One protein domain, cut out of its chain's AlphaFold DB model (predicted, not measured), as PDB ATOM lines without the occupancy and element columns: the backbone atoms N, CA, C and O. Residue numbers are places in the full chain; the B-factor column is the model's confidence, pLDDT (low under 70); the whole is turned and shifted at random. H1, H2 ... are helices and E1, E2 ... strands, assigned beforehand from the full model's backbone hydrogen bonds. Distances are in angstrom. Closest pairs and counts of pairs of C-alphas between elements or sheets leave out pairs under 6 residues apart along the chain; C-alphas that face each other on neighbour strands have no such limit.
ATOM      1  N   VAL A   2     110.308 160.149 114.262       37.22
ATOM      2  CA  VAL A   2     110.185 159.349 115.485       37.22
ATOM      3  C   VAL A   2     111.260 159.892 116.414       37.22
ATOM      4  O   VAL A   2     112.394 159.443 116.374       37.22
ATOM      5  N   ASP A   3     110.940 160.933 117.178       41.53
ATOM      6  CA  ASP A   3     111.902 161.435 118.155       41.53
ATOM      7  C   ASP A   3     111.805 160.563 119.414       41.53
ATOM      8  O   ASP A   3     110.856 160.630 120.201       41.53
ATOM      9  N   LEU A   4     112.781 159.660 119.535       47.72
ATOM     10  CA  LEU A   4     112.846 158.513 120.438       47.72
ATOM     11  C   LEU A   4     113.646 158.728 121.733       47.72
ATOM     12  O   LEU A   4     113.747 157.757 122.501       47.72
ATOM     13  N   PRO A   5     114.222 159.910 122.024       42.69
ATOM     14  CA  PRO A   5     115.671 160.127 121.978       42.69
ATOM     15  C   PRO A   5     116.416 159.669 123.234       42.69
ATOM     16  O   PRO A   5     117.387 160.285 123.642       42.69
ATOM     17  N   ASN A   6     115.963 158.593 123.876       46.44
ATOM     18  CA  ASN A   6     116.765 157.781 124.787       46.44
ATOM     19  C   ASN A   6     116.234 156.332 124.952       46.44
ATOM     20  O   ASN A   6     116.703 155.678 125.866       46.44
ATOM     21  N   MET A   7     115.222 155.847 124.198       50.66
ATOM     22  CA  MET A   7     114.632 154.475 124.218       50.66
ATOM     23  C   MET A   7     115.028 153.550 125.409       50.66
ATOM     24  O   MET A   7     115.501 152.436 125.231       50.66
ATOM     25  N   ARG A   8     114.794 153.990 126.659       50.81
ATOM     26  CA  ARG A   8     115.182 153.286 127.906       50.81
ATOM     27  C   ARG A   8     114.240 152.135 128.279       50.81
ATOM     28  O   ARG A   8     114.004 151.887 129.460       50.81
ATOM     29  N   TRP A   9     113.664 151.486 127.277       58.59
ATOM     30  CA  TRP A   9     112.754 150.360 127.433       58.59
ATOM     31  C   TRP A   9     113.033 149.346 126.340       58.59
ATOM     32  O   TRP A   9     112.314 149.264 125.343       58.59
ATOM     33  N   CYS A  10     114.108 148.602 126.554       62.44
ATOM     34  CA  CYS A  10     114.155 147.217 126.146       62.44
ATOM     35  C   CYS A  10     113.922 146.337 127.379       62.44
ATOM     36  O   CYS A  10     114.220 146.740 128.505       62.44
ATOM     37  N   SER A  11     113.274 145.194 127.180       70.19
ATOM     38  CA  SER A  11     113.413 144.056 128.090       70.19
ATOM     39  C   SER A  11     114.307 143.043 127.405       70.19
ATOM     40  O   SER A  11     114.155 142.794 126.208       70.19
ATOM     41  N   GLU A  12     115.235 142.473 128.151       79.94
ATOM     42  CA  GLU A  12     116.331 141.696 127.599       79.94
ATOM     43  C   GLU A  12     116.567 140.418 128.396       79.94
ATOM     44  O   GLU A  12     116.270 140.336 129.589       79.94
ATOM     45  N   VAL A  13     117.164 139.437 127.734       80.50
ATOM     46  CA  VAL A  13     117.773 138.279 128.380       80.50
ATOM     47  C   VAL A  13     119.015 137.888 127.586       80.50
ATOM     48  O   VAL A  13     118.999 137.946 126.356       80.50
ATOM     49  N   GLY A  14     120.097 137.521 128.273       85.06
ATOM     50  CA  GLY A  14     121.333 137.057 127.639       85.06
ATOM     51  C   GLY A  14     122.592 137.786 128.108       85.06
ATOM     52  O   GLY A  14     122.698 138.195 129.265       85.06
ATOM     53  N   TYR A  15     123.563 137.909 127.205       88.25
ATOM     54  CA  TYR A  15     124.917 138.381 127.478       88.25
ATOM     55  C   TYR A  15     124.955 139.888 127.768       88.25
ATOM     56  O   TYR A  15     124.632 140.719 126.914       88.25
ATOM     57  N   HIS A  16     125.377 140.234 128.986       86.44
ATOM     58  CA  HIS A  16     125.281 141.588 129.531       86.44
ATOM     59  C   HIS A  16     126.001 142.647 128.687       86.44
ATOM     60  O   HIS A  16     125.399 143.669 128.365       86.44
ATOM     61  N   ASP A  17     127.253 142.408 128.283       87.75
ATOM     62  CA  ASP A  17     128.037 143.448 127.599       87.75
ATOM     63  C   ASP A  17     127.454 143.785 126.221       87.75
ATOM     64  O   ASP A  17     127.427 144.947 125.817       87.75
ATOM     65  N   PHE A  18     126.926 142.778 125.515       91.69
ATOM     66  CA  PHE A  18     126.208 142.984 124.257       91.69
ATOM     67  C   PHE A  18     124.967 143.863 124.474       91.69
ATOM     68  O   PHE A  18     124.753 144.837 123.749       91.69
ATOM     69  N   ILE A  19     124.163 143.532 125.486       88.56
ATOM     70  CA  ILE A  19     122.936 144.258 125.822       88.56
ATOM     71  C   ILE A  19     123.249 145.723 126.146       88.56
ATOM     72  O   ILE A  19     122.580 146.623 125.632       88.56
ATOM     73  N   GLU A  20     124.263 145.984 126.972       86.94
ATOM     74  CA  GLU A  20     124.649 147.348 127.347       86.94
ATOM     75  C   GLU A  20     125.210 148.138 126.159       86.94
ATOM     76  O   GLU A  20     124.892 149.322 125.991       86.94
ATOM     77  N   LEU A  21     125.963 147.482 125.273       90.19
ATOM     78  CA  LEU A  21     126.432 148.090 124.033       90.19
ATOM     79  C   LEU A  21     125.261 148.484 123.124       90.19
ATOM     80  O   LEU A  21     125.193 149.624 122.660       90.19
ATOM     81  N   PHE A  22     124.311 147.574 122.898       89.62
ATOM     82  CA  PHE A  22     123.100 147.844 122.123       89.62
ATOM     83  C   PHE A  22     122.290 149.003 122.701       89.62
ATOM     84  O   PHE A  22     121.973 149.944 121.970       89.62
ATOM     85  N   LYS A  23     122.028 148.994 124.014       84.44
ATOM     86  CA  LYS A  23     121.349 150.098 124.710       84.44
ATOM     87  C   LYS A  23     122.066 151.427 124.506       84.44
ATOM     88  O   LYS A  23     121.425 152.435 124.230       84.44
ATOM     89  N   THR A  24     123.389 151.438 124.621       85.56
ATOM     90  CA  THR A  24     124.178 152.661 124.449       85.56
ATOM     91  C   THR A  24     124.055 153.205 123.029       85.56
ATOM     92  O   THR A  24     123.787 154.393 122.853       85.56
ATOM     93  N   LYS A  25     124.180 152.342 122.014       87.56
ATOM     94  CA  LYS A  25     124.075 152.756 120.609       87.56
ATOM     95  C   LYS A  25     122.672 153.243 120.249       87.56
ATOM     96  O   LYS A  25     122.546 154.307 119.654       87.56
ATOM     97  N   ILE A  26     121.620 152.518 120.641       83.25
ATOM     98  CA  ILE A  26     120.240 152.902 120.291       83.25
ATOM     99  C   ILE A  26     119.815 154.212 120.962       83.25
ATOM    100  O   ILE A  26     119.046 154.976 120.391       83.25
ATOM    101  N   VAL A  27     120.345 154.501 122.154       78.25
ATOM    102  CA  VAL A  27     120.134 155.772 122.859       78.25
ATOM    103  C   VAL A  27     120.760 156.948 122.109       78.25
ATOM    104  O   VAL A  27     120.200 158.039 122.105       78.25
ATOM    105  N   GLN A  28     121.930 156.736 121.510       81.81
ATOM    106  CA  GLN A  28     122.690 157.776 120.816       81.81
ATOM    107  C   GLN A  28     122.253 157.966 119.358       81.81
ATOM    108  O   GLN A  28     122.602 158.974 118.747       81.81
ATOM    109  N   ALA A  29     121.520 157.005 118.800       80.06
ATOM    110  CA  ALA A  29     121.094 157.020 117.414       80.06
ATOM    111  C   ALA A  29     119.795 157.813 117.207       80.06
ATOM    112  O   ALA A  29     118.837 157.708 117.973       80.06
ATOM    113  N   GLU A  30     119.734 158.550 116.101       76.81
ATOM    114  CA  GLU A  30     118.492 159.132 115.601       76.81
ATOM    115  C   GLU A  30     117.738 158.076 114.782       76.81
ATOM    116  O   GLU A  30     117.966 157.921 113.584       76.81
ATOM    117  N   VAL A  31     116.875 157.306 115.449       75.00
ATOM    118  CA  VAL A  31     116.144 156.199 114.820       75.00
ATOM    119  C   VAL A  31     114.824 156.692 114.215       75.00
ATOM    120  O   VAL A  31     113.889 157.081 114.906       75.00
ATOM    121  N   ASN A  32     114.700 156.619 112.900       73.88
ATOM    122  CA  ASN A  32     113.532 157.054 112.143       73.88
ATOM    123  C   ASN A  32     112.656 155.895 111.663       73.88
ATOM    124  O   ASN A  32     111.483 156.103 111.339       73.88
ATOM    125  N   ASN A  33     113.199 154.679 111.594       78.62
ATOM    126  CA  ASN A  33     112.470 153.490 111.162       78.62
ATOM    127  C   ASN A  33     113.054 152.199 111.776       78.62
ATOM    128  O   ASN A  33     114.190 152.200 112.247       78.62
ATOM    129  N   PRO A  34     112.315 151.072 111.750       82.00
ATOM    130  CA  PRO A  34     112.771 149.828 112.374       82.00
ATOM    131  C   PRO A  34     114.059 149.229 111.791       82.00
ATOM    132  O   PRO A  34     114.790 148.576 112.525       82.00
ATOM    133  N   LYS A  35     114.386 149.473 110.512       86.31
ATOM    134  CA  LYS A  35     115.620 148.934 109.903       86.31
ATOM    135  C   LYS A  35     116.881 149.546 110.500       86.31
ATOM    136  O   LYS A  35     117.932 148.916 110.514       86.31
ATOM    137  N   GLU A  36     116.791 150.771 111.003       86.50
ATOM    138  CA  GLU A  36     117.906 151.404 111.709       86.50
ATOM    139  C   GLU A  36     118.148 150.725 113.062       86.50
ATOM    140  O   GLU A  36     119.299 150.522 113.439       86.50
ATOM    141  N   ILE A  37     117.088 150.264 113.738       87.06
ATOM    142  CA  ILE A  37     117.214 149.427 114.942       87.06
ATOM    143  C   ILE A  37     117.886 148.096 114.590       87.06
ATOM    144  O   ILE A  37     118.784 147.663 115.310       87.06
ATOM    145  N   GLU A  38     117.503 147.481 113.465       90.06
ATOM    146  CA  GLU A  38     118.127 146.242 112.988       90.06
ATOM    147  C   GLU A  38     119.627 146.426 112.709       90.06
ATOM    148  O   GLU A  38     120.435 145.584 113.106       90.06
ATOM    149  N   SER A  39     120.020 147.539 112.077       91.81
ATOM    150  CA  SER A  39     121.434 147.873 111.846       91.81
ATOM    151  C   SER A  39     122.195 148.001 113.162       91.81
ATOM    152  O   SER A  39     123.208 147.336 113.352       91.81
ATOM    153  N   ILE A  40     121.662 148.785 114.106       91.31
ATOM    154  CA  ILE A  40     122.277 149.004 115.421       91.31
ATOM    155  C   ILE A  40     122.429 147.684 116.185       91.31
ATOM    156  O   ILE A  40     123.460 147.445 116.809       91.31
ATOM    157  N   PHE A  41     121.420 146.812 116.127       91.94
ATOM    158  CA  PHE A  41     121.473 145.485 116.734       91.94
ATOM    159  C   PHE A  41     122.618 144.647 116.156       91.94
ATOM    160  O   PHE A  41     123.448 144.143 116.913       91.94
ATOM    161  N   ASN A  42     122.704 144.546 114.828       93.62
ATOM    162  CA  ASN A  42     123.733 143.753 114.153       93.62
ATOM    163  C   ASN A  42     125.142 144.302 114.419       93.62
ATOM    164  O   ASN A  42     126.044 143.543 114.765       93.62
ATOM    165  N   GLU A  43     125.315 145.621 114.358       94.94
ATOM    166  CA  GLU A  43     126.579 146.283 114.691       94.94
ATOM    167  C   GLU A  43     126.990 146.059 116.152       94.94
ATOM    168  O   GLU A  43     128.178 146.007 116.469       94.94
ATOM    169  N   SER A  44     126.031 145.968 117.076       94.06
ATOM    170  CA  SER A  44     126.313 145.631 118.473       94.06
ATOM    171  C   SER A  44     126.705 144.170 118.658       94.06
ATOM    172  O   SER A  44     127.604 143.900 119.449       94.06
ATOM    173  N   ILE A  45     126.091 143.235 117.928       94.06
ATOM    174  CA  ILE A  45     126.493 141.819 117.941       94.06
ATOM    175  C   ILE A  45     127.934 141.676 117.443       94.06
ATOM    176  O   ILE A  45     128.767 141.088 118.129       94.06
ATOM    177  N   GLU A  46     128.243 142.236 116.270       94.31
ATOM    178  CA  GLU A  46     129.572 142.136 115.658       94.31
ATOM    179  C   GLU A  46     130.655 142.698 116.578       94.31
ATOM    180  O   GLU A  46     131.676 142.050 116.816       94.31
ATOM    181  N   GLN A  47     130.405 143.873 117.155       95.12
ATOM    182  CA  GLN A  47     131.338 144.490 118.085       95.12
ATOM    183  C   GLN A  47     131.477 143.685 119.386       95.12
ATOM    184  O   GLN A  47     132.601 143.430 119.807       95.12
ATOM    185  N   ALA A  48     130.383 143.217 119.994       93.94
ATOM    186  CA  ALA A  48     130.453 142.415 121.219       93.94
ATOM    187  C   ALA A  48     131.205 141.087 121.012       93.94
ATOM    188  O   ALA A  48     131.918 140.620 121.902       93.94
ATOM    189  N   ILE A  49     131.093 140.477 119.829       93.50
ATOM    190  CA  ILE A  49     131.841 139.266 119.462       93.50
ATOM    191  C   ILE A  49     133.349 139.547 119.387       93.50
ATOM    192  O   ILE A  49     134.151 138.738 119.860       93.50
ATOM    193  N   VAL A  50     133.741 140.691 118.819       93.69
ATOM    194  CA  VAL A  50     135.146 141.120 118.760       93.69
ATOM    195  C   VAL A  50     135.675 141.444 120.159       93.69
ATOM    196  O   VAL A  50     136.729 140.932 120.542       93.69
ATOM    197  N   ASP A  51     134.928 142.229 120.937       93.06
ATOM    198  CA  ASP A  51     135.317 142.679 122.278       93.06
ATOM    199  C   ASP A  51     135.435 141.502 123.267       93.06
ATOM    200  O   ASP A  51     136.318 141.492 124.124       93.06
ATOM    201  N   SER A  52     134.609 140.461 123.104       89.38
ATOM    202  CA  SER A  52     134.660 139.223 123.901       89.38
ATOM    203  C   SER A  52     135.708 138.203 123.432       89.38
ATOM    204  O   SER A  52     135.728 137.071 123.924       89.38
ATOM    205  N   LEU A  53     136.581 138.563 122.481       89.06
ATOM    206  CA  LEU A  53     137.605 137.678 121.910       89.06
ATOM    207  C   LEU A  53     137.034 136.345 121.398       89.06
ATOM    208  O   LEU A  53     137.690 135.307 121.503       89.06
ATOM    209  N   LEU A  54     135.821 136.368 120.834       88.31
ATOM    210  CA  LEU A  54     135.121 135.197 120.288       88.31
ATOM    211  C   LEU A  54     134.703 134.135 121.331       88.31
ATOM    212  O   LEU A  54     134.244 133.062 120.941       88.31
ATOM    213  N   LEU A  55     134.831 134.400 122.636       88.25
ATOM    214  CA  LEU A  55     134.547 133.408 123.685       88.25
ATOM    215  C   LEU A  55     133.048 133.216 123.957       88.25
ATOM    216  O   LEU A  55     132.636 132.119 124.325       88.25
ATOM    217  N   HIS A  56     132.238 134.256 123.745       90.19
ATOM    218  CA  HIS A  56     130.823 134.294 124.141       90.19
ATOM    219  C   HIS A  56     129.861 134.364 122.951       90.19
ATOM    220  O   HIS A  56     128.748 134.868 123.070       90.19
ATOM    221  N   ILE A  57     130.270 133.861 121.781       92.38
ATOM    222  CA  ILE A  57     129.473 133.960 120.546       92.38
ATOM    223  C   ILE A  57     128.074 133.359 120.724       92.38
ATOM    224  O   ILE A  57     127.098 133.933 120.245       92.38
ATOM    225  N   GLU A  58     127.956 132.210 121.394       90.69
ATOM    226  CA  GLU A  58     126.650 131.576 121.591       90.69
ATOM    227  C   GLU A  58     125.753 132.383 122.538       90.69
ATOM    228  O   GLU A  58     124.581 132.601 122.223       90.69
ATOM    229  N   ASP A  59     126.298 132.886 123.646       88.75
ATOM    230  CA  ASP A  59     125.568 133.720 124.609       88.75
ATOM    231  C   ASP A  59     125.111 135.039 123.962       88.75
ATOM    232  O   ASP A  59     123.964 135.462 124.107       88.75
ATOM    233  N   ILE A  60     125.987 135.667 123.172       92.38
ATOM    234  CA  ILE A  60     125.682 136.891 122.422       92.38
ATOM    235  C   ILE A  60     124.582 136.616 121.391       92.38
ATOM    236  O   ILE A  60     123.580 137.324 121.354       92.38
ATOM    237  N   ASN A  61     124.713 135.556 120.590       92.19
ATOM    238  CA  ASN A  61     123.731 135.253 119.550       92.19
ATOM    239  C   ASN A  61     122.377 134.808 120.117       92.19
ATOM    240  O   ASN A  61     121.342 135.068 119.503       92.19
ATOM    241  N   SER A  62     122.373 134.121 121.260       89.62
ATOM    242  CA  SER A  62     121.154 133.701 121.959       89.62
ATOM    243  C   SER A  62     120.485 134.824 122.742       89.62
ATOM    244  O   SER A  62     119.326 134.677 123.127       89.62
ATOM    245  N   SER A  63     121.167 135.955 122.929       90.12
ATOM    246  CA  SER A  63     120.578 137.115 123.581       90.12
ATOM    247  C   SER A  63     119.349 137.596 122.813       90.12
ATOM    248  O   SER A  63     119.310 137.594 121.577       90.12
ATOM    249  N   VAL A  64     118.332 138.009 123.561       89.25
ATOM    250  CA  VAL A  64     117.082 138.541 123.026       89.25
ATOM    251  C   VAL A  64     116.880 139.936 123.582       89.25
ATOM    252  O   VAL A  64     116.967 140.149 124.791       89.25
ATOM    253  N   VAL A  65     116.576 140.881 122.701       87.75
ATOM    254  CA  VAL A  65     116.142 142.225 123.080       87.75
ATOM    255  C   VAL A  65     114.731 142.451 122.565       87.75
ATOM    256  O   VAL A  65     114.425 142.190 121.404       87.75
ATOM    257  N   SER A  66     113.864 142.935 123.441       85.62
ATOM    258  CA  SER A  66     112.547 143.448 123.081       85.62
ATOM    259  C   SER A  66     112.584 144.964 123.049       85.62
ATOM    260  O   SER A  66     113.339 145.573 123.797       85.62
ATOM    261  N   PHE A  67     111.780 145.596 122.205       81.25
ATOM    262  CA  PHE A  67     111.655 147.050 122.186       81.25
ATOM    263  C   PHE A  67     110.298 147.481 121.641       81.25
ATOM    264  O   PHE A  67     109.645 146.769 120.876       81.25
ATOM    265  N   SER A  68     109.879 148.680 122.040       79.19
ATOM    266  CA  SER A  68     108.644 149.310 121.571       79.19
ATOM    267  C   SER A  68     108.940 150.533 120.708       79.19
ATOM    268  O   SER A  68     109.733 151.383 121.126       79.19
ATOM    269  N   TRP A  69     108.246 150.699 119.585       79.06
ATOM    270  CA  TRP A  69     108.315 151.905 118.752       79.06
ATOM    271  C   TRP A  69     106.924 152.363 118.321       79.06
ATOM    272  O   TRP A  69     105.928 151.658 118.485       79.06
ATOM    273  N   ILE A  70     106.864 153.575 117.778       77.81
ATOM    274  CA  ILE A  70     105.639 154.160 117.242       77.81
ATOM    275  C   ILE A  70     105.674 154.037 115.733       77.81
ATOM    276  O   ILE A  70     106.702 154.267 115.096       77.81
ATOM    277  N   SER A  71     104.537 153.674 115.169       79.19
ATOM    278  CA  SER A  71     104.325 153.569 113.739       79.19
ATOM    279  C   SER A  71     103.034 154.294 113.372       79.19
ATOM    280  O   SER A  71     102.225 154.632 114.235       79.19
ATOM    281  N   ALA A  72     102.881 154.596 112.090       81.69
ATOM    282  CA  ALA A  72     101.735 155.322 111.579       81.69
ATOM    283  C   ALA A  72     101.304 154.739 110.235       81.69
ATOM    284  O   ALA A  72     102.127 154.289 109.436       81.69
ATOM    285  N   THR A  73     100.001 154.777 109.999       82.06
ATOM    286  CA  THR A  73      99.366 154.603 108.690       82.06
ATOM    287  C   THR A  73      98.821 155.954 108.224       82.06
ATOM    288  O   THR A  73      99.029 156.971 108.887       82.06
ATOM    289  N   SER A  74      98.128 155.984 107.086       82.25
ATOM    290  CA  SER A  74      97.382 157.170 106.645       82.25
ATOM    291  C   SER A  74      96.352 157.644 107.667       82.25
ATOM    292  O   SER A  74      96.094 158.842 107.741       82.25
ATOM    293  N   ASP A  75      95.788 156.717 108.443       82.19
ATOM    294  CA  ASP A  75      94.571 156.952 109.223       82.19
ATOM    295  C   ASP A  75      94.782 156.835 110.737       82.19
ATOM    296  O   ASP A  75      93.901 157.215 111.505       82.19
ATOM    297  N   ASP A  76      95.932 156.317 111.182       79.31
ATOM    298  CA  ASP A  76      96.169 156.027 112.598       79.31
ATOM    299  C   ASP A  76      97.655 156.046 112.989       79.31
ATOM    300  O   ASP A  76      98.531 155.748 112.172       79.31
ATOM    301  N   VAL A  77      97.929 156.338 114.263       78.06
ATOM    302  CA  VAL A  77      99.245 156.258 114.910       78.06
ATOM    303  C   VAL A  77      99.157 155.255 116.054       78.06
ATOM    304  O   VAL A  77      98.376 155.422 116.984       78.06
ATOM    305  N   PHE A  78     100.005 154.232 116.028       79.44
ATOM    306  CA  PHE A  78      99.931 153.114 116.963       79.44
ATOM    307  C   PHE A  78     101.308 152.674 117.461       79.44
ATOM    308  O   PHE A  78     102.343 152.891 116.827       79.44
ATOM    309  N   CYS A  79     101.312 152.001 118.609       78.81
ATOM    310  CA  CYS A  79     102.503 151.367 119.163       78.81
ATOM    311  C   CYS A  79     102.715 149.976 118.562       78.81
ATOM    312  O   CYS A  79     101.769 149.242 118.263       78.81
ATOM    313  N   ARG A  80     103.981 149.599 118.418       81.62
ATOM    314  CA  ARG A  80     104.423 148.257 118.048       81.62
ATOM    315  C   ARG A  80     105.437 147.763 119.068       81.62
ATOM    316  O   ARG A  80     106.195 148.556 119.627       81.62
ATOM    317  N   LEU A  81     105.430 146.456 119.282       82.62
ATOM    318  CA  LEU A  81     106.415 145.723 120.062       82.62
ATOM    319  C   LEU A  81     107.092 144.716 119.144       82.62
ATOM    320  O   LEU A  81     106.459 144.148 118.251       82.62
ATOM    321  N   GLY A  82     108.375 144.490 119.374       87.06
ATOM    322  CA  GLY A  82     109.130 143.521 118.605       87.06
ATOM    323  C   GLY A  82     110.310 142.968 119.374       87.06
ATOM    324  O   GLY A  82     110.711 143.519 120.401       87.06
ATOM    325  N   LEU A  83     110.818 141.851 118.866       89.88
ATOM    326  CA  LEU A  83     111.947 141.107 119.398       89.88
ATOM    327  C   LEU A  83     113.041 141.000 118.344       89.88
ATOM    328  O   LEU A  83     112.767 140.846 117.152       89.88
ATOM    329  N   MET A  84     114.283 141.005 118.809       91.31
ATOM    330  CA  MET A  84     115.451 140.682 118.005       91.31
ATOM    331  C   MET A  84     116.341 139.691 118.741       91.31
ATOM    332  O   MET A  84     116.560 139.805 119.947       91.31
ATOM    333  N   SER A  85     116.833 138.706 117.996       92.44
ATOM    334  CA  SER A  85     117.786 137.706 118.459       92.44
ATOM    335  C   SER A  85     118.418 137.020 117.260       92.44
ATOM    336  O   SER A  85     117.702 136.499 116.401       92.44
ATOM    337  N   LYS A  86     119.751 136.944 117.247       92.19
ATOM    338  CA  LYS A  86     120.496 136.308 116.158       92.19
ATOM    339  C   LYS A  86     120.199 134.810 116.058       92.19
ATOM    340  O   LYS A  86     120.090 134.273 114.962       92.19
ATOM    341  N   LYS A  87     120.032 134.125 117.191       91.56
ATOM    342  CA  LYS A  87     119.751 132.683 117.243       91.56
ATOM    343  C   LYS A  87     118.327 132.349 116.806       91.56
ATOM    344  O   LYS A  87     118.129 131.345 116.129       91.56
ATOM    345  N   HIS A  88     117.345 133.158 117.202       87.56
ATOM    346  CA  HIS A  88     115.928 132.830 117.006       87.56
ATOM    347  C   HIS A  88     115.331 133.434 115.732       87.56
ATOM    348  O   HIS A  88     114.476 132.811 115.106       87.56
ATOM    349  N   TYR A  89     115.788 134.624 115.339       88.38
ATOM    350  CA  TYR A  89     115.200 135.410 114.249       88.38
ATOM    351  C   TYR A  89     116.238 135.853 113.208       88.38
ATOM    352  O   TYR A  89     115.913 136.601 112.281       88.38
ATOM    353  N   ASP A  90     117.480 135.370 113.331       86.69
ATOM    354  CA  ASP A  90     118.622 135.837 112.549       86.69
ATOM    355  C   ASP A  90     118.767 137.365 112.679       86.69
ATOM    356  O   ASP A  90     118.788 137.895 113.788       86.69
ATOM    357  N   ASN A  91     118.827 138.100 111.572       80.19
ATOM    358  CA  ASN A  91     118.920 139.561 111.587       80.19
ATOM    359  C   ASN A  91     117.554 140.258 111.491       80.19
ATOM    360  O   ASN A  91     117.507 141.461 111.244       80.19
ATOM    361  N   ASN A  92     116.451 139.517 111.626       83.75
ATOM    362  CA  ASN A  92     115.116 140.047 111.373       83.75
ATOM    363  C   ASN A  92     114.423 140.489 112.662       83.75
ATOM    364  O   ASN A  92     114.504 139.826 113.698       83.75
ATOM    365  N   LEU A  93     113.663 141.577 112.560       87.88
ATOM    366  CA  LEU A  93     112.708 141.985 113.577       87.88
ATOM    367  C   LEU A  93     111.478 141.067 113.580       87.88
ATOM    368  O   LEU A  93     110.712 141.025 112.615       87.88
ATOM    369  N   MET A  94     111.242 140.381 114.698       90.19
ATOM    370  CA  MET A  94     109.972 139.706 114.959       90.19
ATOM    371  C   MET A  94     108.973 140.710 115.543       90.19
ATOM    372  O   MET A  94     109.286 141.407 116.504       90.19
ATOM    373  N   LEU A  95     107.753 140.763 115.005       88.38
ATOM    374  CA  LEU A  95     106.659 141.543 115.588       88.38
ATOM    375  C   LEU A  95     105.903 140.711 116.626       88.38
ATOM    376  O   LEU A  95     105.558 139.561 116.360       88.38
ATOM    377  N   ILE A  96     105.613 141.312 117.779       85.44
ATOM    378  CA  ILE A  96     104.737 140.715 118.791       85.44
ATOM    379  C   ILE A  96     103.286 141.074 118.458       85.44
ATOM    380  O   ILE A  96     102.968 142.246 118.234       85.44
ATOM    381  N   ASN A  97     102.410 140.069 118.437       79.81
ATOM    382  CA  ASN A  97     100.977 140.270 118.255       79.81
ATOM    383  C   ASN A  97     100.313 140.751 119.554       79.81
ATOM    384  O   ASN A  97     100.772 140.469 120.658       79.81
TER     385      ASN A  97
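This is residues 2 to 97 of the 209 residues of an uncharacterized protein of Paenibacillus sp. 18JY21-1 (UniProt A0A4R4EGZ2). A long two-stranded hairpin, E2 and E3, reaches with its turn, residues 73 to 76, to one end of an elongated model, while two longer helices, H1 and H2, pack as a helical hairpin toward the other end and only graze the sheet. The short strand E1 runs beside the beginning of E2, and the short helices H3 and H4 pack together at the end of the sheet away from that turn. The printed part has 96 residues, with four named helices and three named strands in the order E1, H1, H2, H3, E2, E3, H4; the sheet runs E1, E2, E3, antiparallel throughout, and the class is mixed. The whole is compact, with a radius of gyration of the C-alphas of 13.5 A and spans of 48 by 26 by 18 A.

Start at C-alpha 64, (117.082, 138.541, 123.026), where E2, residues 64 to 72, begins its 25.5 A. E3, residues 77 to 84, returns over 22.7 A to C-alpha 84 at (115.451, 140.682, 118.005). Look back to residues 10 to 13 for E1, which begins at (114.155, 147.217, 126.146). H1 is residues 16 to 28, 18.6 A long, and H2 is residues 34 to 51, 25.6 A long. H3 is residues 57 to 62, and H4 is residues 86 to 89.

Begin at the inner strand E2. Its hairpin partner E3 is antiparallel at 159 degrees, with N 69 and O 80 at 3.0 A and N 80 and O 69 at 2.8 A. Its other neighbour E1 is antiparallel at 157 degrees, with N 66 and O 11 at 2.8 A. H1 grazes the sheet with residues 19 to 23, and H2 with residues 34 to 42. H1 and H2 touch, closest at the C-alphas of Phe 18 and Ala 48, 5.3 A, at a steep tilt of 42 degrees, opposite ways. H2, with residues 45 to 49 alone, touches H3, closest at the C-alphas of Ile 49 and Ile 57, 5.9 A. H3 touches H4, where the C-alphas of Asn 61 and Lys 86 are closest, 4.8 A. Within H1, H2 and H3 every O i to N i+4 pair is within hydrogen-bond range; H4 is too short for one.

The two farthest C-alphas, of Leu 53 and Asp 75, are 48.8 A apart. The printed part has no cut, and the links between its elements are tight. After H4, residues 94 to 95 pair antiparallel with residues 82 to 83 of E3. Mean pLDDT of the printed part is 82.8; look for values under 70 in residues 2 to 10.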